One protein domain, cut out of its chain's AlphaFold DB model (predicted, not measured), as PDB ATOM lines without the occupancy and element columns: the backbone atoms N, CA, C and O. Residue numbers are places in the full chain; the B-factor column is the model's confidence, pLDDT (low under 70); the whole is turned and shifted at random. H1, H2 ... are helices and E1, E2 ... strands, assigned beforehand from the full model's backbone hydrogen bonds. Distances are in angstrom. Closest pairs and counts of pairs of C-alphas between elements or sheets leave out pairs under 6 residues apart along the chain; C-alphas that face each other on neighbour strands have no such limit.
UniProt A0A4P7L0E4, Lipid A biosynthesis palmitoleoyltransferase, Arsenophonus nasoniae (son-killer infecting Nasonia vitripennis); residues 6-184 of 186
ATOM      1  N   LYS A   6      -1.920  10.616 -64.273       33.78
ATOM      2  CA  LYS A   6      -3.314  10.268 -63.950       33.78
ATOM      3  C   LYS A   6      -3.492   9.701 -62.532       33.78
ATOM      4  O   LYS A   6      -4.495  10.008 -61.887       33.78
ATOM      5  N   CYS A   7      -2.525   8.938 -62.011       34.03
ATOM      6  CA  CYS A   7      -2.588   8.352 -60.663       34.03
ATOM      7  C   CYS A   7      -2.398   9.424 -59.572       34.03
ATOM      8  O   CYS A   7      -3.105   9.431 -58.561       34.03
ATOM      9  N   ILE A   8      -1.520  10.403 -59.831       44.41
ATOM     10  CA  ILE A   8      -1.327  11.577 -58.967       44.41
ATOM     11  C   ILE A   8      -2.598  12.440 -58.953       44.41
ATOM     12  O   ILE A   8      -3.085  12.785 -57.878       44.41
ATOM     13  N   LYS A   9      -3.196  12.730 -60.119       36.28
ATOM     14  CA  LYS A   9      -4.436  13.526 -60.206       36.28
ATOM     15  C   LYS A   9      -5.618  12.873 -59.478       36.28
ATOM     16  O   LYS A   9      -6.317  13.566 -58.745       36.28
ATOM     17  N   ARG A  10      -5.817  11.553 -59.611       34.97
ATOM     18  CA  ARG A  10      -6.904  10.838 -58.911       34.97
ATOM     19  C   ARG A  10      -6.733  10.843 -57.389       34.97
ATOM     20  O   ARG A  10      -7.699  11.115 -56.690       34.97
ATOM     21  N   LYS A  11      -5.515  10.634 -56.868       42.03
ATOM     22  CA  LYS A  11      -5.252  10.695 -55.415       42.03
ATOM     23  C   LYS A  11      -5.395  12.104 -54.837       42.03
ATOM     24  O   LYS A  11      -5.861  12.232 -53.712       42.03
ATOM     25  N   VAL A  12      -5.027  13.143 -55.591       46.12
ATOM     26  CA  VAL A  12      -5.220  14.542 -55.174       46.12
ATOM     27  C   VAL A  12      -6.707  14.845 -55.000       46.12
ATOM     28  O   VAL A  12      -7.084  15.363 -53.959       46.12
ATOM     29  N   ILE A  13      -7.567  14.448 -55.943       47.91
ATOM     30  CA  ILE A  13      -9.014  14.719 -55.866       47.91
ATOM     31  C   ILE A  13      -9.651  14.034 -54.644       47.91
ATOM     32  O   ILE A  13     -10.407  14.675 -53.925       47.91
ATOM     33  N   THR A  14      -9.277  12.790 -54.324       46.03
ATOM     34  CA  THR A  14      -9.815  12.075 -53.147       46.03
ATOM     35  C   THR A  14      -9.348  12.658 -51.803       46.03
ATOM     36  O   THR A  14     -10.029  12.503 -50.792       46.03
ATOM     37  N   ILE A  15      -8.203  13.354 -51.758       50.84
ATOM     38  CA  ILE A  15      -7.733  14.070 -50.552       50.84
ATOM     39  C   ILE A  15      -8.644  15.266 -50.235       50.84
ATOM     40  O   ILE A  15      -8.830  15.601 -49.066       50.84
ATOM     41  N   PHE A  16      -9.245  15.878 -51.260       50.62
ATOM     42  CA  PHE A  16     -10.101  17.054 -51.123       50.62
ATOM     43  C   PHE A  16     -11.601  16.723 -50.945       50.62
ATOM     44  O   PHE A  16     -12.415  17.633 -50.971       50.62
ATOM     45  N   THR A  17     -12.005  15.462 -50.741       47.81
ATOM     46  CA  THR A  17     -13.435  15.080 -50.602       47.81
ATOM     47  C   THR A  17     -13.798  14.430 -49.261       47.81
ATOM     48  O   THR A  17     -14.912  13.947 -49.086       47.81
ATOM     49  N   SER A  18     -12.880  14.398 -48.290       48.38
ATOM     50  CA  SER A  18     -13.160  13.948 -46.915       48.38
ATOM     51  C   SER A  18     -13.816  15.079 -46.096       48.38
ATOM     52  O   SER A  18     -13.493  16.239 -46.348       48.38
ATOM     53  N   PRO A  19     -14.634  14.799 -45.054       48.47
ATOM     54  CA  PRO A  19     -15.190  15.813 -44.132       48.47
ATOM     55  C   PRO A  19     -14.142  16.732 -43.465       48.47
ATOM     56  O   PRO A  19     -14.475  17.747 -42.864       48.47
ATOM     57  N   SER A  20     -12.856  16.403 -43.608       57.41
ATOM     58  CA  SER A  20     -11.689  17.207 -43.231       57.41
ATOM     59  C   SER A  20     -11.309  18.317 -44.232       57.41
ATOM     60  O   SER A  20     -10.344  19.042 -43.992       57.41
ATOM     61  N   LEU A  21     -12.040  18.488 -45.340       59.19
ATOM     62  CA  LEU A  21     -11.743  19.468 -46.391       59.19
ATOM     63  C   LEU A  21     -11.679  20.907 -45.869       59.19
ATOM     64  O   LEU A  21     -10.715  21.613 -46.150       59.19
ATOM     65  N   LEU A  22     -12.672  21.326 -45.082       60.12
ATOM     66  CA  LEU A  22     -12.729  22.673 -44.504       60.12
ATOM     67  C   LEU A  22     -11.541  22.937 -43.576       60.12
ATOM     68  O   LEU A  22     -10.915  23.989 -43.665       60.12
ATOM     69  N   VAL A  23     -11.175  21.951 -42.754       65.00
ATOM     70  CA  VAL A  23      -9.989  22.022 -41.892       65.00
ATOM     71  C   VAL A  23      -8.743  22.188 -42.761       65.00
ATOM     72  O   VAL A  23      -7.998  23.147 -42.597       65.00
ATOM     73  N   ASN A  24      -8.552  21.335 -43.763       65.75
ATOM     74  CA  ASN A  24      -7.385  21.396 -44.645       65.75
ATOM     75  C   ASN A  24      -7.284  22.725 -45.417       65.75
ATOM     76  O   ASN A  24      -6.190  23.263 -45.580       65.75
ATOM     77  N   VAL A  25      -8.413  23.279 -45.861       69.81
ATOM     78  CA  VAL A  25      -8.477  24.568 -46.565       69.81
ATOM     79  C   VAL A  25      -8.115  25.721 -45.629       69.81
ATOM     80  O   VAL A  25      -7.256  26.530 -45.975       69.81
ATOM     81  N   VAL A  26      -8.683  25.768 -44.420       71.31
ATOM     82  CA  VAL A  26      -8.346  26.785 -43.408       71.31
ATOM     83  C   VAL A  26      -6.865  26.714 -43.036       71.31
ATOM     84  O   VAL A  26      -6.198  27.748 -42.961       71.31
ATOM     85  N   TRP A  27      -6.315  25.508 -42.887       69.31
ATOM     86  CA  TRP A  27      -4.905  25.284 -42.559       69.31
ATOM     87  C   TRP A  27      -3.926  25.729 -43.657       69.31
ATOM     88  O   TRP A  27      -2.773  26.021 -43.350       69.31
ATOM     89  N   ILE A  28      -4.357  25.813 -44.919       71.88
ATOM     90  CA  ILE A  28      -3.521  26.283 -46.040       71.88
ATOM     91  C   ILE A  28      -3.731  27.778 -46.311       71.88
ATOM     92  O   ILE A  28      -2.765  28.503 -46.553       71.88
ATOM     93  N   ILE A  29      -4.977  28.254 -46.269       79.81
ATOM     94  CA  ILE A  29      -5.314  29.650 -46.580       79.81
ATOM     95  C   ILE A  29      -4.820  30.590 -45.480       79.81
ATOM     96  O   ILE A  29      -4.297  31.659 -45.789       79.81
ATOM     97  N   SER A  30      -4.925  30.200 -44.207       79.69
ATOM     98  CA  SER A  30      -4.486  31.052 -43.096       79.69
ATOM     99  C   SER A  30      -2.994  31.424 -43.150       79.69
ATOM    100  O   SER A  30      -2.708  32.624 -43.131       79.69
ATOM    101  N   PRO A  31      -2.023  30.494 -43.310       78.56
ATOM    102  CA  PRO A  31      -0.627  30.883 -43.472       78.56
ATOM    103  C   PRO A  31      -0.392  31.621 -44.792       78.56
ATOM    104  O   PRO A  31       0.424  32.536 -44.816       78.56
ATOM    105  N   PHE A  32      -1.114  31.288 -45.871       84.25
ATOM    106  CA  PHE A  32      -0.994  31.995 -47.149       84.25
ATOM    107  C   PHE A  32      -1.356  33.483 -47.038       84.25
ATOM    108  O   PHE A  32      -0.628  34.324 -47.572       84.25
ATOM    109  N   LEU A  33      -2.456  33.810 -46.354       88.06
ATOM    110  CA  LEU A  33      -2.885  35.190 -46.121       88.06
ATOM    111  C   LEU A  33      -1.931  35.909 -45.172       88.06
ATOM    112  O   LEU A  33      -1.511  37.030 -45.457       88.06
ATOM    113  N   LEU A  34      -1.535  35.241 -44.086       88.81
ATOM    114  CA  LEU A  34      -0.645  35.812 -43.082       88.81
ATOM    115  C   LEU A  34       0.674  36.275 -43.705       88.81
ATOM    116  O   LEU A  34       1.107  37.401 -43.471       88.81
ATOM    117  N   VAL A  35       1.282  35.456 -44.566       89.25
ATOM    118  CA  VAL A  35       2.570  35.801 -45.182       89.25
ATOM    119  C   VAL A  35       2.481  36.879 -46.260       89.25
ATOM    120  O   VAL A  35       3.524  37.326 -46.733       89.25
ATOM    121  N   GLN A  36       1.296  37.356 -46.658       90.88
ATOM    122  CA  GLN A  36       1.225  38.497 -47.580       90.88
ATOM    123  C   GLN A  36       1.774  39.785 -46.949       90.88
ATOM    124  O   GLN A  36       2.311  40.629 -47.675       90.88
ATOM    125  N   LEU A  37       1.745  39.891 -45.615       92.00
ATOM    126  CA  LEU A  37       2.265  41.029 -44.854       92.00
ATOM    127  C   LEU A  37       3.755  41.313 -45.146       92.00
ATOM    128  O   LEU A  37       4.514  40.388 -45.449       92.00
ATOM    129  N   PRO A  38       4.212  42.578 -45.057       92.75
ATOM    130  CA  PRO A  38       5.628  42.943 -45.144       92.75
ATOM    131  C   PRO A  38       6.529  42.137 -44.197       92.75
ATOM    132  O   PRO A  38       6.149  41.851 -43.062       92.75
ATOM    133  N   TYR A  39       7.756  41.821 -44.639       92.81
ATOM    134  CA  TYR A  39       8.705  41.009 -43.858       92.81
ATOM    135  C   TYR A  39       8.948  41.537 -42.431       92.81
ATOM    136  O   TYR A  39       8.866  40.734 -41.506       92.81
ATOM    137  N   PRO A  40       9.143  42.853 -42.194       94.81
ATOM    138  CA  PRO A  40       9.375  43.354 -40.837       94.81
ATOM    139  C   PRO A  40       8.204  43.092 -39.881       94.81
ATOM    140  O   PRO A  40       8.416  42.819 -38.702       94.81
ATOM    141  N   LEU A  41       6.965  43.129 -40.388       94.88
ATOM    142  CA  LEU A  41       5.782  42.816 -39.584       94.88
ATOM    143  C   LEU A  41       5.725  41.330 -39.246       94.88
ATOM    144  O   LEU A  41       5.435  40.984 -38.106       94.88
ATOM    145  N   LEU A  42       6.055  40.462 -40.205       94.69
ATOM    146  CA  LEU A  42       6.155  39.024 -39.959       94.69
ATOM    147  C   LEU A  42       7.222  38.723 -38.909       94.69
ATOM    148  O   LEU A  42       6.940  38.007 -37.958       94.69
ATOM    149  N   VAL A  43       8.409  39.323 -39.012       95.31
ATOM    150  CA  VAL A  43       9.473  39.143 -38.014       95.31
ATOM    151  C   VAL A  43       9.006  39.591 -36.629       95.31
ATOM    152  O   VAL A  43       9.178  38.850 -35.665       95.31
ATOM    153  N   ARG A  44       8.353  40.754 -36.517       96.25
ATOM    154  CA  ARG A  44       7.831  41.244 -35.233       96.25
ATOM    155  C   ARG A  44       6.765  40.312 -34.659       96.25
ATOM    156  O   ARG A  44       6.864  39.928 -33.498       96.25
ATOM    157  N   LEU A  45       5.783  39.913 -35.468       95.75
ATOM    158  CA  LEU A  45       4.724  38.987 -35.062       95.75
ATOM    159  C   LEU A  45       5.301  37.638 -34.625       95.75
ATOM    160  O   LEU A  45       4.986  37.159 -33.537       95.75
ATOM    161  N   GLY A  46       6.186  37.058 -35.435       95.06
ATOM    162  CA  GLY A  46       6.860  35.796 -35.147       95.06
ATOM    163  C   GLY A  46       7.689  35.873 -33.870       95.06
ATOM    164  O   GLY A  46       7.538  35.023 -32.999       95.06
ATOM    165  N   SER A  47       8.483  36.932 -33.705       96.25
ATOM    166  CA  SER A  47       9.285  37.175 -32.503       96.25
ATOM    167  C   SER A  47       8.416  37.263 -31.249       96.25
ATOM    168  O   SER A  47       8.752  36.673 -30.220       96.25
ATOM    169  N   THR A  48       7.299  37.997 -31.308       95.25
ATOM    170  CA  THR A  48       6.383  38.153 -30.171       95.25
ATOM    171  C   THR A  48       5.700  36.832 -29.828       95.25
ATOM    172  O   THR A  48       5.763  36.404 -28.678       95.25
ATOM    173  N   ILE A  49       5.108  36.149 -30.812       94.50
ATOM    174  CA  ILE A  49       4.441  34.851 -30.611       94.50
ATOM    175  C   ILE A  49       5.436  33.816 -30.075       94.50
ATOM    176  O   ILE A  49       5.152  33.114 -29.106       94.50
ATOM    177  N   GLY A  50       6.626  33.760 -30.671       94.31
ATOM    178  CA  GLY A  50       7.706  32.873 -30.265       94.31
ATOM    179  C   GLY A  50       8.132  33.115 -28.821       94.31
ATOM    180  O   GLY A  50       8.127  32.186 -28.015       94.31
ATOM    181  N   SER A  51       8.393  34.372 -28.456       93.06
ATOM    182  CA  SER A  51       8.758  34.748 -27.084       93.06
ATOM    183  C   SER A  51       7.670  34.377 -26.071       93.06
ATOM    184  O   SER A  51       7.978  33.810 -25.023       93.06
ATOM    185  N   LEU A  52       6.395  34.632 -26.394       93.75
ATOM    186  CA  LEU A  52       5.262  34.282 -25.531       93.75
ATOM    187  C   LEU A  52       5.084  32.763 -25.388       93.75
ATOM    188  O   LEU A  52       4.696  32.276 -24.327       93.75
ATOM    189  N   SER A  53       5.423  31.985 -26.417       93.19
ATOM    190  CA  SER A  53       5.335  30.521 -26.346       93.19
ATOM    191  C   SER A  53       6.252  29.920 -25.272       93.19
ATOM    192  O   SER A  53       5.954  28.853 -24.736       93.19
ATOM    193  N   GLY A  54       7.318  30.630 -24.885       90.69
ATOM    194  CA  GLY A  54       8.222  30.232 -23.807       90.69
ATOM    195  C   GLY A  54       7.561  30.138 -22.426       90.69
ATOM    196  O   GLY A  54       8.108  29.451 -21.565       90.69
ATOM    197  N   PHE A  55       6.402  30.773 -22.211       90.88
ATOM    198  CA  PHE A  55       5.622  30.649 -20.970       90.88
ATOM    199  C   PHE A  55       4.817  29.345 -20.900       90.88
ATOM    200  O   PHE A  55       4.571  28.827 -19.815       90.88
ATOM    201  N   PHE A  56       4.433  28.792 -22.052       93.44
ATOM    202  CA  PHE A  56       3.615  27.578 -22.137       93.44
ATOM    203  C   PHE A  56       4.463  26.328 -22.415       93.44
ATOM    204  O   PHE A  56       4.165  25.231 -21.946       93.44
ATOM    205  N   LEU A  57       5.558  26.473 -23.167       92.69
ATOM    206  CA  LEU A  57       6.404  25.371 -23.625       92.69
ATOM    207  C   LEU A  57       7.550  25.055 -22.649       92.69
ATOM    208  O   LEU A  57       8.711  24.931 -23.051       92.69
ATOM    209  N   ASN A  58       7.227  24.854 -21.369       92.81
ATOM    210  CA  ASN A  58       8.202  24.658 -20.285       92.81
ATOM    211  C   ASN A  58       9.229  23.553 -20.577       92.81
ATOM    212  O   ASN A  58      10.432  23.755 -20.406       92.81
ATOM    213  N   ARG A  59       8.784  22.410 -21.116       95.31
ATOM    214  CA  ARG A  59       9.683  21.309 -21.501       95.31
ATOM    215  C   ARG A  59      10.680  21.722 -22.586       95.31
ATOM    216  O   ARG A  59      11.852  21.370 -22.508       95.31
ATOM    217  N   ARG A  60      10.231  22.461 -23.608       94.19
ATOM    218  CA  ARG A  60      11.113  22.940 -24.687       94.19
ATOM    219  C   ARG A  60      12.099  23.975 -24.157       94.19
ATOM    220  O   ARG A  60      13.264  23.937 -24.539       94.19
ATOM    221  N   LYS A  61      11.655  24.829 -23.230       94.69
ATOM    222  CA  LYS A  61      12.502  25.833 -22.583       94.69
ATOM    223  C   LYS A  61      13.593  25.190 -21.732       94.69
ATOM    224  O   LYS A  61      14.745  25.595 -21.833       94.69
ATOM    225  N   ALA A  62      13.262  24.143 -20.976       95.38
ATOM    226  CA  ALA A  62      14.236  23.373 -20.205       95.38
ATOM    227  C   ALA A  62      15.303  22.712 -21.098       95.38
ATOM    228  O   ALA A  62      16.488  22.777 -20.784       95.38
ATOM    229  N   ILE A  63      14.903  22.139 -22.239       96.06
ATOM    230  CA  ILE A  63      15.844  21.550 -23.206       96.06
ATOM    231  C   ILE A  63      16.764  22.625 -23.797       96.06
ATOM    232  O   ILE A  63      17.976  22.438 -23.829       96.06
ATOM    233  N   ALA A  64      16.206  23.757 -24.240       95.12
ATOM    234  CA  ALA A  64      16.995  24.860 -24.786       95.12
ATOM    235  C   ALA A  64      18.012  25.383 -23.762       95.12
ATOM    236  O   ALA A  64      19.184  25.547 -24.094       95.12
ATOM    237  N   ARG A  65      17.582  25.559 -22.505       95.62
ATOM    238  CA  ARG A  65      18.459  25.949 -21.399       95.62
ATOM    239  C   ARG A  65      19.598  24.954 -21.216       95.62
ATOM    240  O   ARG A  65      20.754  25.360 -21.255       95.62
ATOM    241  N   ARG A  66      19.289  23.658 -21.107       96.69
ATOM    242  CA  ARG A  66      20.311  22.622 -20.926       96.69
ATOM    243  C   ARG A  66      21.319  22.593 -22.077       96.69
ATOM    244  O   ARG A  66      22.514  22.463 -21.838       96.69
ATOM    245  N   ASN A  67      20.853  22.748 -23.314       96.44
ATOM    246  CA  ASN A  67      21.732  22.791 -24.481       96.44
ATOM    247  C   ASN A  67      22.660  24.014 -24.450       96.44
ATOM    248  O   ASN A  67      23.847  23.881 -24.720       96.44
ATOM    249  N   ILE A  68      22.143  25.194 -24.092       96.25
ATOM    250  CA  ILE A  68      22.948  26.421 -23.990       96.25
ATOM    251  C   ILE A  68      23.984  26.308 -22.868       96.25
ATOM    252  O   ILE A  68      25.127  26.704 -23.068       96.25
ATOM    253  N   GLU A  69      23.626  25.730 -21.720       95.69
ATOM    254  CA  GLU A  69      24.568  25.479 -20.620       95.69
ATOM    255  C   GLU A  69      25.730  24.573 -21.039       95.69
ATOM    256  O   GLU A  69      26.872  24.830 -20.665       95.69
ATOM    257  N   LEU A  70      25.435  23.523 -21.811       96.69
ATOM    258  CA  LEU A  70      26.436  22.569 -22.286       96.69
ATOM    259  C   LEU A  70      27.325  23.159 -23.385       96.69
ATOM    260  O   LEU A  70      28.534  22.953 -23.364       96.69
ATOM    261  N   CYS A  71      26.744  23.893 -24.337       96.00
ATOM    262  CA  CYS A  71      27.491  24.474 -25.453       96.00
ATOM    263  C   CYS A  71      28.277  25.731 -25.056       96.00
ATOM    264  O   CYS A  71      29.320  26.009 -25.643       96.00
ATOM    265  N   PHE A  72      27.784  26.498 -24.078       96.00
ATOM    266  CA  PHE A  72      28.358  27.778 -23.662       96.00
ATOM    267  C   PHE A  72      28.532  27.839 -22.133       96.00
ATOM    268  O   PHE A  72      27.874  28.625 -21.443       96.00
ATOM    269  N   PRO A  73      29.445  27.036 -21.563       94.06
ATOM    270  CA  PRO A  73      29.628  26.973 -20.115       94.06
ATOM    271  C   PRO A  73      30.174  28.279 -19.513       94.06
ATOM    272  O   PRO A  73      29.947  28.541 -18.335       94.06
ATOM    273  N   LEU A  74      30.836  29.126 -20.307       96.44
ATOM    274  CA  LEU A  74      31.529  30.330 -19.823       96.44
ATOM    275  C   LEU A  74      30.683  31.612 -19.839       96.44
ATOM    276  O   LEU A  74      31.103  32.622 -19.284       96.44
ATOM    277  N   ILE A  75      29.504  31.610 -20.471       95.69
ATOM    278  CA  ILE A  75      28.663  32.817 -20.524       95.69
ATOM    279  C   ILE A  75      27.829  32.977 -19.248       95.69
ATOM    280  O   ILE A  75      27.387  31.991 -18.650       95.69
ATOM    281  N   SER A  76      27.587  34.233 -18.858       96.25
ATOM    282  CA  SER A  76      26.820  34.585 -17.658       96.25
ATOM    283  C   SER A  76      25.369  34.099 -17.728       96.25
ATOM    284  O   SER A  76      24.793  33.958 -18.809       96.25
ATOM    285  N   LEU A  77      24.744  33.898 -16.564       94.25
ATOM    286  CA  LEU A  77      23.340  33.477 -16.469       94.25
ATOM    287  C   LEU A  77      22.395  34.430 -17.220       94.25
ATOM    288  O   LEU A  77      21.517  33.972 -17.947       94.25
ATOM    289  N   ASN A  78      22.633  35.742 -17.128       95.56
ATOM    290  CA  ASN A  78      21.847  36.744 -17.851       95.56
ATOM    291  C   ASN A  78      21.945  36.550 -19.369       95.56
ATOM    292  O   ASN A  78      20.927  36.573 -20.060       95.56
ATOM    293  N   LYS A  79      23.153  36.284 -19.890       96.44
ATOM    294  CA  LYS A  79      23.342  36.045 -21.325       96.44
ATOM    295  C   LYS A  79      22.715  34.727 -21.777       96.44
ATOM    296  O   LYS A  79      22.210  34.647 -22.894       96.44
ATOM    297  N   ARG A  80      22.690  33.704 -20.916       95.38
ATOM    298  CA  ARG A  80      21.978  32.445 -21.199       95.38
ATOM    299  C   ARG A  80      20.477  32.667 -21.339       95.38
ATOM    300  O   ARG A  80      19.892  32.171 -22.294       95.38
ATOM    301  N   GLU A  81      19.855  33.414 -20.430       93.94
ATOM    302  CA  GLU A  81      18.413  33.690 -20.510       93.94
ATOM    303  C   GLU A  81      18.050  34.568 -21.718       93.94
ATOM    304  O   GLU A  81      17.012  34.341 -22.342       93.94
ATOM    305  N   GLU A  82      18.929  35.495 -22.116       95.00
ATOM    306  CA  GLU A  82      18.794  36.247 -23.371       95.00
ATOM    307  C   GLU A  82      18.817  35.307 -24.588       95.00
ATOM    308  O   GLU A  82      17.876  35.308 -25.379       95.00
ATOM    309  N   LEU A  83      19.805  34.408 -24.678       95.69
ATOM    310  CA  LEU A  83      19.879  33.419 -25.760       95.69
ATOM    311  C   LEU A  83      18.667  32.483 -25.786       95.69
ATOM    312  O   LEU A  83      18.182  32.127 -26.859       95.69
ATOM    313  N   ILE A  84      18.147  32.079 -24.623       95.06
ATOM    314  CA  ILE A  84      16.920  31.279 -24.557       95.06
ATOM    315  C   ILE A  84      15.762  32.076 -25.167       95.06
ATOM    316  O   ILE A  84      15.036  31.542 -26.004       95.06
ATOM    317  N   LYS A  85      15.593  33.350 -24.800       94.12
ATOM    318  CA  LYS A  85      14.557  34.210 -25.387       94.12
ATOM    319  C   LYS A  85      14.724  34.335 -26.905       94.12
ATOM    320  O   LYS A  85      13.733  34.203 -27.625       94.12
ATOM    321  N   ASP A  86      15.952  34.490 -27.391       95.19
ATOM    322  CA  ASP A  86      16.257  34.591 -28.821       95.19
ATOM    323  C   ASP A  86      15.953  33.297 -29.582       95.19
ATOM    324  O   ASP A  86      15.422  33.343 -30.692       95.19
ATOM    325  N   VAL A  87      16.206  32.130 -28.980       95.19
ATOM    326  CA  VAL A  87      15.825  30.821 -29.542       95.19
ATOM    327  C   VAL A  87      14.311  30.733 -29.732       95.19
ATOM    328  O   VAL A  87      13.843  30.285 -30.779       95.19
ATOM    329  N   PHE A  88      13.533  31.179 -28.745       95.50
ATOM    330  CA  PHE A  88      12.071  31.171 -28.821       95.50
ATOM    331  C   PHE A  88      11.531  32.211 -29.802       95.50
ATOM    332  O   PHE A  88      10.614  31.910 -30.566       95.50
ATOM    333  N   SER A  89      12.122  33.404 -29.839       96.06
ATOM    334  CA  SER A  89      11.829  34.410 -30.859       96.06
ATOM    335  C   SER A  89      12.075  33.853 -32.268       96.06
ATOM    336  O   SER A  89      11.175  33.858 -33.111       96.06
ATOM    337  N   SER A  90      13.247  33.250 -32.484       95.62
ATOM    338  CA  SER A  90      13.641  32.629 -33.752       95.62
ATOM    339  C   SER A  90      12.720  31.479 -34.149       95.62
ATOM    340  O   SER A  90      12.406  31.332 -35.326       95.62
ATOM    341  N   LEU A  91      12.237  30.687 -33.186       94.12
ATOM    342  CA  LEU A  91      11.250  29.634 -33.434       94.12
ATOM    343  C   LEU A  91       9.952  30.206 -34.019       94.12
ATOM    344  O   LEU A  91       9.419  29.666 -34.988       94.12
ATOM    345  N   GLY A  92       9.441  31.300 -33.451       94.00
ATOM    346  CA  GLY A  92       8.225  31.940 -33.952       94.00
ATOM    347  C   GLY A  92       8.420  32.592 -35.322       94.00
ATOM    348  O   GLY A  92       7.555  32.469 -36.190       94.00
ATOM    349  N   ILE A  93       9.576  33.218 -35.557       95.50
ATOM    350  CA  ILE A  93       9.952  33.749 -36.877       95.50
ATOM    351  C   ILE A  93      10.019  32.610 -37.907       95.50
ATOM    352  O   ILE A  93       9.405  32.713 -38.967       95.50
ATOM    353  N   ALA A  94      10.661  31.490 -37.571       93.69
ATOM    354  CA  ALA A  94      10.812  30.333 -38.453       93.69
ATOM    355  C   ALA A  94       9.480  29.712 -38.903       93.69
ATOM    356  O   ALA A  94       9.361  29.234 -40.037       93.69
ATOM    357  N   LEU A  95       8.454  29.742 -38.047       91.56
ATOM    358  CA  LEU A  95       7.105  29.311 -38.424       91.56
ATOM    359  C   LEU A  95       6.535  30.177 -39.556       91.56
ATOM    360  O   LEU A  95       5.972  29.650 -40.516       91.56
ATOM    361  N   LEU A  96       6.727  31.496 -39.491       93.75
ATOM    362  CA  LEU A  96       6.290  32.411 -40.548       93.75
ATOM    363  C   LEU A  96       7.175  32.300 -41.792       93.75
ATOM    364  O   LEU A  96       6.669  32.310 -42.915       93.75
ATOM    365  N   GLU A  97       8.482  32.119 -41.611       93.88
ATOM    366  CA  GLU A  97       9.431  31.891 -42.704       93.88
ATOM    367  C   GLU A  97       9.155  30.598 -43.471       93.88
ATOM    368  O   GLU A  97       9.380  30.545 -44.679       93.88
ATOM    369  N   THR A  98       8.591  29.581 -42.818       91.12
ATOM    370  CA  THR A  98       8.095  28.376 -43.498       91.12
ATOM    371  C   THR A  98       6.974  28.722 -44.478       91.12
ATOM    372  O   THR A  98       6.995  28.294 -45.633       91.12
ATOM    373  N   GLY A  99       6.028  29.572 -44.067       90.50
ATOM    374  CA  GLY A  99       5.005  30.090 -44.972       90.50
ATOM    375  C   GLY A  99       5.604  30.927 -46.111       90.50
ATOM    376  O   GLY A  99       5.215  30.762 -47.269       90.50
ATOM    377  N   ILE A 100       6.597  31.776 -45.820       92.06
ATOM    378  CA  ILE A 100       7.329  32.541 -46.844       92.06
ATOM    379  C   ILE A 100       7.956  31.591 -47.871       92.06
ATOM    380  O   ILE A 100       7.757  31.769 -49.073       92.06
ATOM    381  N   ALA A 101       8.665  30.561 -47.410       90.38
ATOM    382  CA  ALA A 101       9.362  29.601 -48.257       90.38
ATOM    383  C   ALA A 101       8.424  28.891 -49.244       90.38
ATOM    384  O   ALA A 101       8.803  28.638 -50.389       90.38
ATOM    385  N   TRP A 102       7.199  28.575 -48.820       88.38
ATOM    386  CA  TRP A 102       6.245  27.818 -49.631       88.38
ATOM    387  C   TRP A 102       5.389  28.699 -50.550       88.38
ATOM    388  O   TRP A 102       5.068  28.296 -51.679       88.38
ATOM    389  N   PHE A 103       5.019  29.898 -50.094       88.56
ATOM    390  CA  PHE A 103       4.009  30.720 -50.763       88.56
ATOM    391  C   PHE A 103       4.565  31.941 -51.501       88.56
ATOM    392  O   PHE A 103       3.963  32.344 -52.499       88.56
ATOM    393  N   TRP A 104       5.695  32.526 -51.085       92.38
ATOM    394  CA  TRP A 104       6.204  33.729 -51.753       92.38
ATOM    395  C   TRP A 104       6.728  33.464 -53.168       92.38
ATOM    396  O   TRP A 104       7.313  32.414 -53.447       92.38
ATOM    397  N   PRO A 105       6.569  34.443 -54.079       92.06
ATOM    398  CA  PRO A 105       7.227  34.404 -55.375       92.06
ATOM    399  C   PRO A 105       8.734  34.661 -55.237       92.06
ATOM    400  O   PRO A 105       9.176  35.422 -54.371       92.06
ATOM    401  N   ASP A 106       9.515  34.109 -56.163       92.69
ATOM    402  CA  ASP A 106      10.984  34.162 -56.168       92.69
ATOM    403  C   ASP A 106      11.520  35.584 -56.063       92.69
ATOM    404  O   ASP A 106      12.432  35.846 -55.283       92.69
ATOM    405  N   ARG A 107      10.895  36.528 -56.780       93.38
ATOM    406  CA  ARG A 107      11.254  37.955 -56.758       93.38
ATOM    407  C   ARG A 107      11.289  38.553 -55.351       93.38
ATOM    408  O   ARG A 107      12.026  39.502 -55.112       93.38
ATOM    409  N   ARG A 108      10.455  38.045 -54.437       94.19
ATOM    410  CA  ARG A 108      10.343  38.547 -53.066       94.19
ATOM    411  C   ARG A 108      11.360  37.859 -52.162       94.19
ATOM    412  O   ARG A 108      12.025  38.536 -51.391       94.19
ATOM    413  N   VAL A 109      11.540  36.546 -52.322       93.50
ATOM    414  CA  VAL A 109      12.542  35.769 -51.572       93.50
ATOM    415  C   VAL A 109      13.964  36.223 -51.910       93.50
ATOM    416  O   VAL A 109      14.767  36.390 -51.003       93.50
ATOM    417  N   ARG A 110      14.267  36.518 -53.184       93.75
ATOM    418  CA  ARG A 110      15.589  37.014 -53.623       93.75
ATOM    419  C   ARG A 110      16.029  38.320 -52.956       93.75
ATOM    420  O   ARG A 110      17.214  38.610 -52.957       93.75
ATOM    421  N   LYS A 111      15.105  39.089 -52.374       93.62
ATOM    422  CA  LYS A 111      15.418  40.319 -51.627       93.62
ATOM    423  C   LYS A 111      15.786  40.070 -50.160       93.62
ATOM    424  O   LYS A 111      16.181  41.010 -49.486       93.62
ATOM    425  N   LEU A 112      15.612  38.845 -49.656       92.12
ATOM    426  CA  LEU A 112      15.829  38.505 -48.245       92.12
ATOM    427  C   LEU A 112      17.217  37.925 -47.948       92.12
ATOM    428  O   LEU A 112      17.512  37.667 -46.786       92.12
ATOM    429  N   PHE A 113      18.047  37.658 -48.959       93.31
ATOM    430  CA  PHE A 113      19.305  36.948 -48.745       93.31
ATOM    431  C   PHE A 113      20.445  37.451 -49.624       93.31
ATOM    432  O   PHE A 113      20.248  37.921 -50.743       93.31
ATOM    433  N   THR A 114      21.656  37.248 -49.118       93.50
ATOM    434  CA  THR A 114      22.925  37.379 -49.837       93.50
ATOM    435  C   THR A 114      23.679  36.061 -49.733       93.50
ATOM    436  O   THR A 114      23.632  35.409 -48.688       93.50
ATOM    437  N   VAL A 115      24.385  35.662 -50.788       92.50
ATOM    438  CA  VAL A 115      25.098  34.377 -50.835       92.50
ATOM    439  C   VAL A 115      26.590  34.626 -50.925       92.50
ATOM    440  O   VAL A 115      27.045  35.345 -51.810       92.50
ATOM    441  N   HIS A 116      27.348  33.971 -50.054       93.06
ATOM    442  CA  HIS A 116      28.806  33.987 -50.068       93.06
ATOM    443  C   HIS A 116      29.327  32.597 -50.452       93.06
ATOM    444  O   HIS A 116      28.737  31.586 -50.075       93.06
ATOM    445  N   GLY A 117      30.413  32.537 -51.229       90.88
ATOM    446  CA  GLY A 117      31.078  31.274 -51.585       90.88
ATOM    447  C   GLY A 117      30.382  30.416 -52.653       90.88
ATOM    448  O   GLY A 117      30.779  29.270 -52.861       90.88
ATOM    449  N   ILE A 118      29.376  30.940 -53.369       90.38
ATOM    450  CA  ILE A 118      28.664  30.193 -54.432       90.38
ATOM    451  C   ILE A 118      29.583  29.765 -55.589       90.38
ATOM    452  O   ILE A 118      29.340  28.754 -56.248       90.38
ATOM    453  N   THR A 119      30.673  30.499 -55.799       91.00
ATOM    454  CA  THR A 119      31.678  30.241 -56.836       91.00
ATOM    455  C   THR A 119      32.350  28.877 -56.674       91.00
ATOM    456  O   THR A 119      32.621  28.214 -57.674       91.00
ATOM    457  N   HIS A 120      32.548  28.398 -55.439       91.06
ATOM    458  CA  HIS A 120      33.084  27.056 -55.184       91.06
ATOM    459  C   HIS A 120      32.153  25.966 -55.720       91.06
ATOM    460  O   HIS A 120      32.602  25.020 -56.363       91.06
ATOM    461  N   LEU A 121      30.845  26.130 -55.503       88.75
ATOM    462  CA  LEU A 121      29.834  25.192 -55.981       88.75
ATOM    463  C   LEU A 121      29.738  25.215 -57.512       88.75
ATOM    464  O   LEU A 121      29.676  24.160 -58.145       88.75
ATOM    465  N   GLN A 122      29.763  26.407 -58.111       88.56
ATOM    466  CA  GLN A 122      29.698  26.578 -59.564       88.56
ATOM    467  C   GLN A 122      30.906  25.956 -60.267       88.56
ATOM    468  O   GLN A 122      30.720  25.231 -61.240       88.56
ATOM    469  N   LYS A 123      32.120  26.154 -59.738       91.25
ATOM    470  CA  LYS A 123      33.348  25.571 -60.297       91.25
ATOM    471  C   LYS A 123      33.266  24.045 -60.394       91.25
ATOM    472  O   LYS A 123      33.427  23.489 -61.476       91.25
ATOM    473  N   VAL A 124      32.935  23.378 -59.288       90.31
ATOM    474  CA  VAL A 124      32.829  21.906 -59.242       90.31
ATOM    475  C   VAL A 124      31.685  21.394 -60.129       90.31
ATOM    476  O   VAL A 124      31.798  20.338 -60.750       90.31
ATOM    477  N   THR A 125      30.601  22.169 -60.247       86.38
ATOM    478  CA  THR A 125      29.483  21.842 -61.146       86.38
ATOM    479  C   THR A 125      29.902  21.899 -62.620       86.38
ATOM    480  O   THR A 125      29.532  21.009 -63.385       86.38
ATOM    481  N   THR A 126      30.695  22.899 -63.027       89.06
ATOM    482  CA  THR A 126      31.231  23.014 -64.397       89.06
ATOM    483  C   THR A 126      32.160  21.849 -64.745       89.06
ATOM    484  O   THR A 126      32.126  21.350 -65.867       89.06
ATOM    485  N   GLU A 127      32.910  21.339 -63.768       92.81
ATOM    486  CA  GLU A 127      33.737  20.128 -63.895       92.81
ATOM    487  C   GLU A 127      32.907  18.825 -63.975       92.81
ATOM    488  O   GLU A 127      33.472  17.735 -64.038       92.81
ATOM    489  N   LYS A 128      31.565  18.911 -63.967       88.50
ATOM    490  CA  LYS A 128      30.619  17.777 -63.979       88.50
ATOM    491  C   LYS A 128      30.833  16.780 -62.834       88.50
ATOM    492  O   LYS A 128      30.474  15.608 -62.944       88.50
ATOM    493  N   ARG A 129      31.382  17.244 -61.712       89.56
ATOM    494  CA  ARG A 129      31.562  16.431 -60.508       89.56
ATOM    495  C   ARG A 129      30.318  16.521 -59.629       89.56
ATOM    496  O   ARG A 129      29.716  17.583 -59.482       89.56
ATOM    497  N   GLY A 130      29.930  15.395 -59.031       87.06
ATOM    498  CA  GLY A 130      28.862  15.372 -58.034       87.06
ATOM    499  C   GLY A 130      29.253  16.178 -56.793       87.06
ATOM    500  O   GLY A 130      30.396  16.107 -56.344       87.06
ATOM    501  N   VAL A 131      28.303  16.930 -56.231       89.38
ATOM    502  CA  VAL A 131      28.504  17.707 -55.001       89.38
ATOM    503  C   VAL A 131      27.495  17.272 -53.951       89.38
ATOM    504  O   VAL A 131      26.288  17.299 -54.192       89.38
ATOM    505  N   MET A 132      27.992  16.908 -52.770       90.00
ATOM    506  CA  MET A 132      27.169  16.681 -51.586       90.00
ATOM    507  C   MET A 132      27.189  17.935 -50.713       90.00
ATOM    508  O   MET A 132      28.235  18.326 -50.200       90.00
ATOM    509  N   VAL A 133      26.028  18.567 -50.550       88.00
ATOM    510  CA  VAL A 133      25.868  19.750 -49.695       88.00
ATOM    511  C   VAL A 133      25.405  19.302 -48.314       88.00
ATOM    512  O   VAL A 133      24.348  18.687 -48.183       88.00
ATOM    513  N   ILE A 134      26.186  19.624 -47.282       88.44
ATOM    514  CA  ILE A 134      25.841  19.343 -45.885       88.44
ATOM    515  C   ILE A 134      25.264  20.617 -45.270       88.44
ATOM    516  O   ILE A 134      25.943  21.637 -45.182       88.44
ATOM    517  N   GLY A 135      23.998  20.554 -44.863       84.06
ATOM    518  CA  GLY A 135      23.314  21.640 -44.166       84.06
ATOM    519  C   GLY A 135      23.221  21.386 -42.663       84.06
ATOM    520  O   GLY A 135      23.086  20.245 -42.221       84.06
ATOM    521  N   ILE A 136      23.235  22.465 -41.882       85.69
ATOM    522  CA  ILE A 136      22.924  22.443 -40.448       85.69
ATOM    523  C   ILE A 136      21.445  22.807 -40.272       85.69
ATOM    524  O   ILE A 136      20.910  23.648 -40.997       85.69
ATOM    525  N   HIS A 137      20.774  22.175 -39.307       84.25
ATOM    526  CA  HIS A 137      19.388  22.494 -38.967       84.25
ATOM    527  C   HIS A 137      19.314  23.818 -38.200       84.25
ATOM    528  O   HIS A 137      19.317  23.842 -36.970       84.25
ATOM    529  N   PHE A 138      19.244  24.920 -38.940       86.62
ATOM    530  CA  PHE A 138      18.883  26.226 -38.396       86.62
ATOM    531  C   PHE A 138      17.363  26.374 -38.277       86.62
ATOM    532  O   PHE A 138      16.609  25.634 -38.908       86.62
ATOM    533  N   MET A 139      16.914  27.352 -37.484       88.12
ATOM    534  CA  MET A 139      15.485  27.632 -37.297       88.12
ATOM    535  C   MET A 139      14.783  27.891 -38.638       88.12
ATOM    536  O   MET A 139      13.766  27.271 -38.934       88.12
ATOM    537  N   SER A 140      15.389  28.699 -39.505       88.69
ATOM    538  CA  SER A 140      14.888  29.045 -40.841       88.69
ATOM    539  C   SER A 140      15.079  27.932 -41.885       88.69
ATOM    540  O   SER A 140      15.409  28.213 -43.034       88.69
ATOM    541  N   LEU A 141      14.908  26.658 -41.513       88.25
ATOM    542  CA  LEU A 141      15.248  25.498 -42.349       88.25
ATOM    543  C   LEU A 141      14.569  25.519 -43.727       88.25
ATOM    544  O   LEU A 141      15.231  25.363 -44.752       88.25
ATOM    545  N   GLU A 142      13.250  25.716 -43.762       89.88
ATOM    546  CA  GLU A 142      12.478  25.702 -45.012       89.88
ATOM    547  C   GLU A 142      12.849  26.885 -45.916       89.88
ATOM    548  O   GLU A 142      12.973  26.728 -47.133       89.88
ATOM    549  N   LEU A 143      13.098  28.058 -45.325       91.62
ATOM    550  CA  LEU A 143      13.560  29.233 -46.059       91.62
ATOM    551  C   LEU A 143      14.990  29.041 -46.575       91.62
ATOM    552  O   LEU A 143      15.264  29.355 -47.729       91.62
ATOM    553  N   GLY A 144      15.876  28.444 -45.779       90.06
ATOM    554  CA  GLY A 144      17.219  28.059 -46.202       90.06
ATOM    555  C   GLY A 144      17.183  27.111 -47.399       90.06
ATOM    556  O   GLY A 144      17.818  27.387 -48.411       90.06
ATOM    557  N   GLY A 145      16.361  26.057 -47.343       89.00
ATOM    558  CA  GLY A 145      16.162  25.126 -48.461       89.00
ATOM    559  C   GLY A 145      15.547  25.775 -49.710       89.00
ATOM    560  O   GLY A 145      15.839  25.380 -50.843       89.00
ATOM    561  N   ARG A 146      14.704  26.801 -49.528       91.31
ATOM    562  CA  ARG A 146      14.178  27.627 -50.624       91.31
ATOM    563  C   ARG A 146      15.289  28.447 -51.274       91.31
ATOM    564  O   ARG A 146      15.394  28.462 -52.499       91.31
ATOM    565  N   ILE A 147      16.097  29.123 -50.461       91.69
ATOM    566  CA  ILE A 147      17.199  29.984 -50.898       91.69
ATOM    567  C   ILE A 147      18.255  29.164 -51.633       91.69
ATOM    568  O   ILE A 147      18.638  29.531 -52.742       91.69
ATOM    569  N   THR A 148      18.681  28.032 -51.072       89.62
ATOM    570  CA  THR A 148      19.687  27.169 -51.700       89.62
ATOM    571  C   THR A 148      19.225  26.692 -53.073       89.62
ATOM    572  O   THR A 148      19.979  26.822 -54.033       89.62
ATOM    573  N   GLY A 149      17.967  26.263 -53.209       89.31
ATOM    574  CA  GLY A 149      17.398  25.884 -54.503       89.31
ATOM    575  C   GLY A 149      17.292  27.048 -55.504       89.31
ATOM    576  O   GLY A 149      17.510  26.854 -56.696       89.31
ATOM    577  N   LEU A 150      17.023  28.280 -55.042       90.88
ATOM    578  CA  LEU A 150      17.032  29.481 -55.900       90.88
ATOM    579  C   LEU A 150      18.429  29.856 -56.419       90.88
ATOM    580  O   LEU A 150      18.516  30.598 -57.406       90.88
ATOM    581  N   CYS A 151      19.481  29.403 -55.737       90.00
ATOM    582  CA  CYS A 151      20.876  29.631 -56.108       90.00
ATOM    583  C   CYS A 151      21.411  28.500 -56.986       90.00
ATOM    584  O   CYS A 151      22.010  28.760 -58.022       90.00
ATOM    585  N   GLN A 152      21.171  27.255 -56.573       88.12
ATOM    586  CA  GLN A 152      21.569  26.051 -57.286       88.12
ATOM    587  C   GLN A 152      20.517  24.955 -57.051       88.12
ATOM    588  O   GLN A 152      20.493  24.352 -55.974       88.12
ATOM    589  N   PRO A 153      19.661  24.646 -58.041       86.62
ATOM    590  CA  PRO A 153      18.634  23.626 -57.880       86.62
ATOM    591  C   PRO A 153      19.248  22.256 -57.568       86.62
ATOM    592  O   PRO A 153      20.028  21.712 -58.357       86.62
ATOM    593  N   MET A 154      18.871  21.692 -56.422       84.12
ATOM    594  CA  MET A 154      19.463  20.481 -55.849       84.12
ATOM    595  C   MET A 154      18.427  19.369 -55.647       84.12
ATOM    596  O   MET A 154      17.224  19.582 -55.809       84.12
ATOM    597  N   MET A 155      18.905  18.161 -55.350       85.38
ATOM    598  CA  MET A 155      18.067  17.034 -54.941       85.38
ATOM    599  C   MET A 155      18.186  16.883 -53.426       85.38
ATOM    600  O   MET A 155      19.297  16.820 -52.906       85.38
ATOM    601  N   ALA A 156      17.057  16.841 -52.722       84.31
ATOM    602  CA  ALA A 156      17.038  16.751 -51.266       84.31
ATOM    603  C   ALA A 156      16.455  15.413 -50.815       84.31
ATOM    604  O   ALA A 156      15.418  14.977 -51.315       84.31
ATOM    605  N   MET A 157      17.101  14.769 -49.845       84.19
ATOM    606  CA  MET A 157      16.533  13.591 -49.193       84.19
ATOM    607  C   MET A 157      15.475  14.008 -48.174       84.19
ATOM    608  O   MET A 157      15.659  14.986 -47.448       84.19
ATOM    609  N   TYR A 158      14.380  13.256 -48.077       82.94
ATOM    610  CA  TYR A 158      13.355  13.514 -47.071       82.94
ATOM    611  C   TYR A 158      12.628  12.251 -46.603       82.94
ATOM    612  O   TYR A 158      12.719  11.175 -47.200       82.94
ATOM    613  N   ARG A 159      11.901  12.405 -45.493       79.56
ATOM    614  CA  ARG A 159      10.942  11.429 -44.981       79.56
ATOM    615  C   ARG A 159       9.529  11.964 -45.242       79.56
ATOM    616  O   ARG A 159       9.260  13.081 -44.797       79.56
ATOM    617  N   PRO A 160       8.637  11.179 -45.869       80.25
ATOM    618  CA  PRO A 160       7.246  11.576 -46.055       80.25
ATOM    619  C   PRO A 160       6.553  11.924 -44.738       80.25
ATOM    620  O   PRO A 160       6.718  11.227 -43.729       80.25
ATOM    621  N   HIS A 161       5.770  12.995 -44.754       78.62
ATOM    622  CA  HIS A 161       4.962  13.423 -43.626       78.62
ATOM    623  C   HIS A 161       3.753  12.490 -43.438       78.62
ATOM    624  O   HIS A 161       3.125  12.053 -44.402       78.62
ATOM    625  N   ASN A 162       3.385  12.201 -42.183       77.00
ATOM    626  CA  ASN A 162       2.293  11.266 -41.872       77.00
ATOM    627  C   ASN A 162       0.927  11.765 -42.386       77.00
ATOM    628  O   ASN A 162       0.093  10.985 -42.838       77.00
ATOM    629  N   ASN A 163       0.698  13.080 -42.320       79.06
ATOM    630  CA  ASN A 163      -0.481  13.727 -42.898       79.06
ATOM    631  C   ASN A 163      -0.259  14.010 -44.398       79.06
ATOM    632  O   ASN A 163       0.646  14.768 -44.749       79.06
ATOM    633  N   LYS A 164      -1.126  13.450 -45.256       80.12
ATOM    634  CA  LYS A 164      -1.059  13.545 -46.729       80.12
ATOM    635  C   LYS A 164      -1.211  14.968 -47.279       80.12
ATOM    636  O   LYS A 164      -0.629  15.278 -48.312       80.12
ATOM    637  N   VAL A 165      -1.983  15.825 -46.614       78.12
ATOM    638  CA  VAL A 165      -2.152  17.229 -47.023       78.12
ATOM    639  C   VAL A 165      -0.868  17.995 -46.748       78.12
ATOM    640  O   VAL A 165      -0.343  18.651 -47.643       78.12
ATOM    641  N   MET A 166      -0.311  17.835 -45.547       76.44
ATOM    642  CA  MET A 166       0.980  18.431 -45.193       76.44
ATOM    643  C   MET A 166       2.110  17.921 -46.084       76.44
ATOM    644  O   MET A 166       2.941  18.712 -46.517       76.44
ATOM    645  N   GLU A 167       2.105  16.629 -46.418       81.44
ATOM    646  CA  GLU A 167       3.048  16.046 -47.371       81.44
ATOM    647  C   GLU A 167       2.957  16.726 -48.741       81.44
ATOM    648  O   GLU A 167       3.976  17.112 -49.317       81.44
ATOM    649  N   TRP A 168       1.740  16.921 -49.257       81.25
ATOM    650  CA  TRP A 168       1.530  17.578 -50.542       81.25
ATOM    651  C   TRP A 168       1.975  19.045 -50.516       81.25
ATOM    652  O   TRP A 168       2.691  19.473 -51.422       81.25
ATOM    653  N   VAL A 169       1.605  19.804 -49.478       80.88
ATOM    654  CA  VAL A 169       1.981  21.222 -49.335       80.88
ATOM    655  C   VAL A 169       3.496  21.370 -49.209       80.88
ATOM    656  O   VAL A 169       4.095  22.149 -49.949       80.88
ATOM    657  N   GLN A 170       4.126  20.586 -48.332       82.69
ATOM    658  CA  GLN A 170       5.569  20.625 -48.102       82.69
ATOM    659  C   GLN A 170       6.344  20.214 -49.358       82.69
ATOM    660  O   GLN A 170       7.271  20.911 -49.769       82.69
ATOM    661  N   THR A 171       5.943  19.120 -50.011       82.44
ATOM    662  CA  THR A 171       6.597  18.659 -51.245       82.44
ATOM    663  C   THR A 171       6.447  19.695 -52.350       82.44
ATOM    664  O   THR A 171       7.433  20.054 -52.989       82.44
ATOM    665  N   LYS A 172       5.242  20.245 -52.543       82.50
ATOM    666  CA  LYS A 172       5.002  21.295 -53.539       82.50
ATOM    667  C   LYS A 172       5.839  22.540 -53.245       82.50
ATOM    668  O   LYS A 172       6.464  23.058 -54.162       82.50
ATOM    669  N   GLY A 173       5.899  22.990 -51.991       80.38
ATOM    670  CA  GLY A 173       6.713  24.132 -51.569       80.38
ATOM    671  C   GLY A 173       8.205  23.929 -51.843       80.38
ATOM    672  O   GLY A 173       8.845  24.781 -52.461       80.38
ATOM    673  N   ARG A 174       8.754  22.767 -51.469       83.62
ATOM    674  CA  ARG A 174      10.174  22.434 -51.670       83.62
ATOM    675  C   ARG A 174      10.545  22.271 -53.146       83.62
ATOM    676  O   ARG A 174      11.592  22.764 -53.569       83.62
ATOM    677  N   MET A 175       9.675  21.652 -53.944       83.81
ATOM    678  CA  MET A 175       9.889  21.408 -55.379       83.81
ATOM    679  C   MET A 175       9.841  22.674 -56.242       83.81
ATOM    680  O   MET A 175      10.330  22.667 -57.364       83.81
ATOM    681  N   ARG A 176       9.311  23.792 -55.735       79.31
ATOM    682  CA  ARG A 176       9.306  25.063 -56.479       79.31
ATOM    683  C   ARG A 176      10.713  25.624 -56.756       79.31
ATOM    684  O   ARG A 176      10.825  26.545 -57.553       79.31
ATOM    685  N   SER A 177      11.751  25.186 -56.035       78.38
ATOM    686  CA  SER A 177      13.154  25.622 -56.239       78.38
ATOM    687  C   SER A 177      14.145  24.464 -56.349       78.38
ATOM    688  O   SER A 177      15.326  24.696 -56.573       78.38
ATOM    689  N   ASN A 178      13.696  23.223 -56.167       78.94
ATOM    690  CA  ASN A 178      14.563  22.050 -56.128       78.94
ATOM    691  C   ASN A 178      14.189  21.069 -57.237       78.94
ATOM    692  O   ASN A 178      13.049  21.036 -57.693       78.94
ATOM    693  N   LYS A 179      15.165  20.268 -57.670       74.12
ATOM    694  CA  LYS A 179      15.011  19.353 -58.809       74.12
ATOM    695  C   LYS A 179      14.189  18.118 -58.458       74.12
ATOM    696  O   LYS A 179      13.409  17.661 -59.286       74.12
ATOM    697  N   ALA A 180      14.387  17.563 -57.264       76.88
ATOM    698  CA  ALA A 180      13.679  16.373 -56.803       76.88
ATOM    699  C   ALA A 180      13.763  16.216 -55.280       76.88
ATOM    700  O   ALA A 180      14.744  16.628 -54.655       76.88
ATOM    701  N   MET A 181      12.765  15.540 -54.712       77.38
ATOM    702  CA  MET A 181      12.783  15.046 -53.339       77.38
ATOM    703  C   MET A 181      12.968  13.521 -53.368       77.38
ATOM    704  O   MET A 181      12.127  12.810 -53.914       77.38
ATOM    705  N   ILE A 182      14.073  13.017 -52.813       78.69
ATOM    706  CA  ILE A 182      14.422  11.588 -52.789       78.69
ATOM    707  C   ILE A 182      13.965  10.991 -51.452       78.69
ATOM    708  O   ILE A 182      14.286  11.519 -50.388       78.69
ATOM    709  N   ASN A 183      13.215   9.890 -51.483       78.81
ATOM    710  CA  ASN A 183      12.820   9.191 -50.260       78.81
ATOM    711  C   ASN A 183      14.040   8.493 -49.638       78.81
ATOM    712  O   ASN A 183      14.785   7.813 -50.334       78.81
ATOM    713  N   ARG A 184      14.233   8.641 -48.321       73.38
ATOM    714  CA  ARG A 184      15.331   7.987 -47.590       73.38
ATOM    715  C   ARG A 184      15.235   6.451 -47.578       73.38
ATOM    716  O   ARG A 184      16.257   5.800 -47.394       73.38
TER     717      ARG A 184
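AT A GLANCE: This is residues 6 to 184 of the 186 residues of the protein "Lipid A biosynthesis palmitoleoyltransferase" of Arsenophonus nasoniae (son-killer infecting Nasonia vitripennis) (UniProt A0A4P7L0E4). One long helix, H5, is the spine of this model: H3 crosses it at mid-length, H4 packs near its first end, and H2, H8 and H9 gather round its last part. Beyond H8 and H9 lies a small sheet of two parallel strands, E1 and E2; residues 110 to 140 make a wide loop with H7 far out on it, and residues 6 to 11 of H1 stick out as a free end. The 179 printed residues hold nine named helices and two named strands, in the order H1 to H8, E1, H9, E2, and the class is mostly helix. The whole is only just loose, close to compact, with a radius of gyration of the C-alphas of 19.1 A and spans of 60 by 53 by 33 A.

IN THESE COORDINATES: H1, residues 6 to 15, begins at C-alpha 6 (-3.314, 10.268, -63.950). H2 is residues 21 to 34, 20.0 A long; H3 is 39 to 56, 26.0 A; H4 is 58 to 71, 20.0 A. H5, residues 77 to 103, is 39.5 A long, begins at C-alpha 77 (23.340, 33.477, -16.469) and has a kink of 28 degrees near residue 93. H6 is residues 106 to 109, H7 118 to 126, H8 141 to 151, E1 155 to 158 and H9 164 to 175. E2, residues 180 to 183, ends at C-alpha 183 (12.820, 9.191, -50.260).

HOW THE PARTS SIT: H5 is the hub, touching five helices. H3 touches its residues 85 to 96 at a steep tilt of 53 degrees, opposite ways; C-alphas 50 and 92 are closest, 3.8 A. H4 touches H5 at C-alphas 65 and 84, 6.4 A. With residues 31 to 32 alone, H2 touches H5, closest at C-alphas 31 and 99, 5.9 A. H8 touches H5 at C-alphas 143 and 101, 4.8 A. H9 is about perpendicular to H5, at 89 degrees, and touches it at C-alphas 173 and 102, 4.2 A. E1, H9 and E2 form a strand-helix-strand unit, two parallel neighbour strands with a helix between, its crossover right-handed; N 156 and O 180 are 3.0 A apart, N 182 and O 156 2.8 A. H6 and H8 are close but not clearly touching, C-alphas 109 and 147 at 7.5 A; H7 touches no helix. Every O i to N i+4 pair is within hydrogen-bond range in H1, H4, H7, H8 and H9, against 9 of 10 in H2, 11 of 14 in H3 and 21 of 23 in H5; H6 is too short for such a pair.

THE WHOLE: The C-alphas of Lys 6 and Ser 76 are farthest apart, 60.4 A. The printed part has no cut; the link H7 to H8, 14 residues, is long. Residues 6 to 25 and residue 27 have pLDDT under 70.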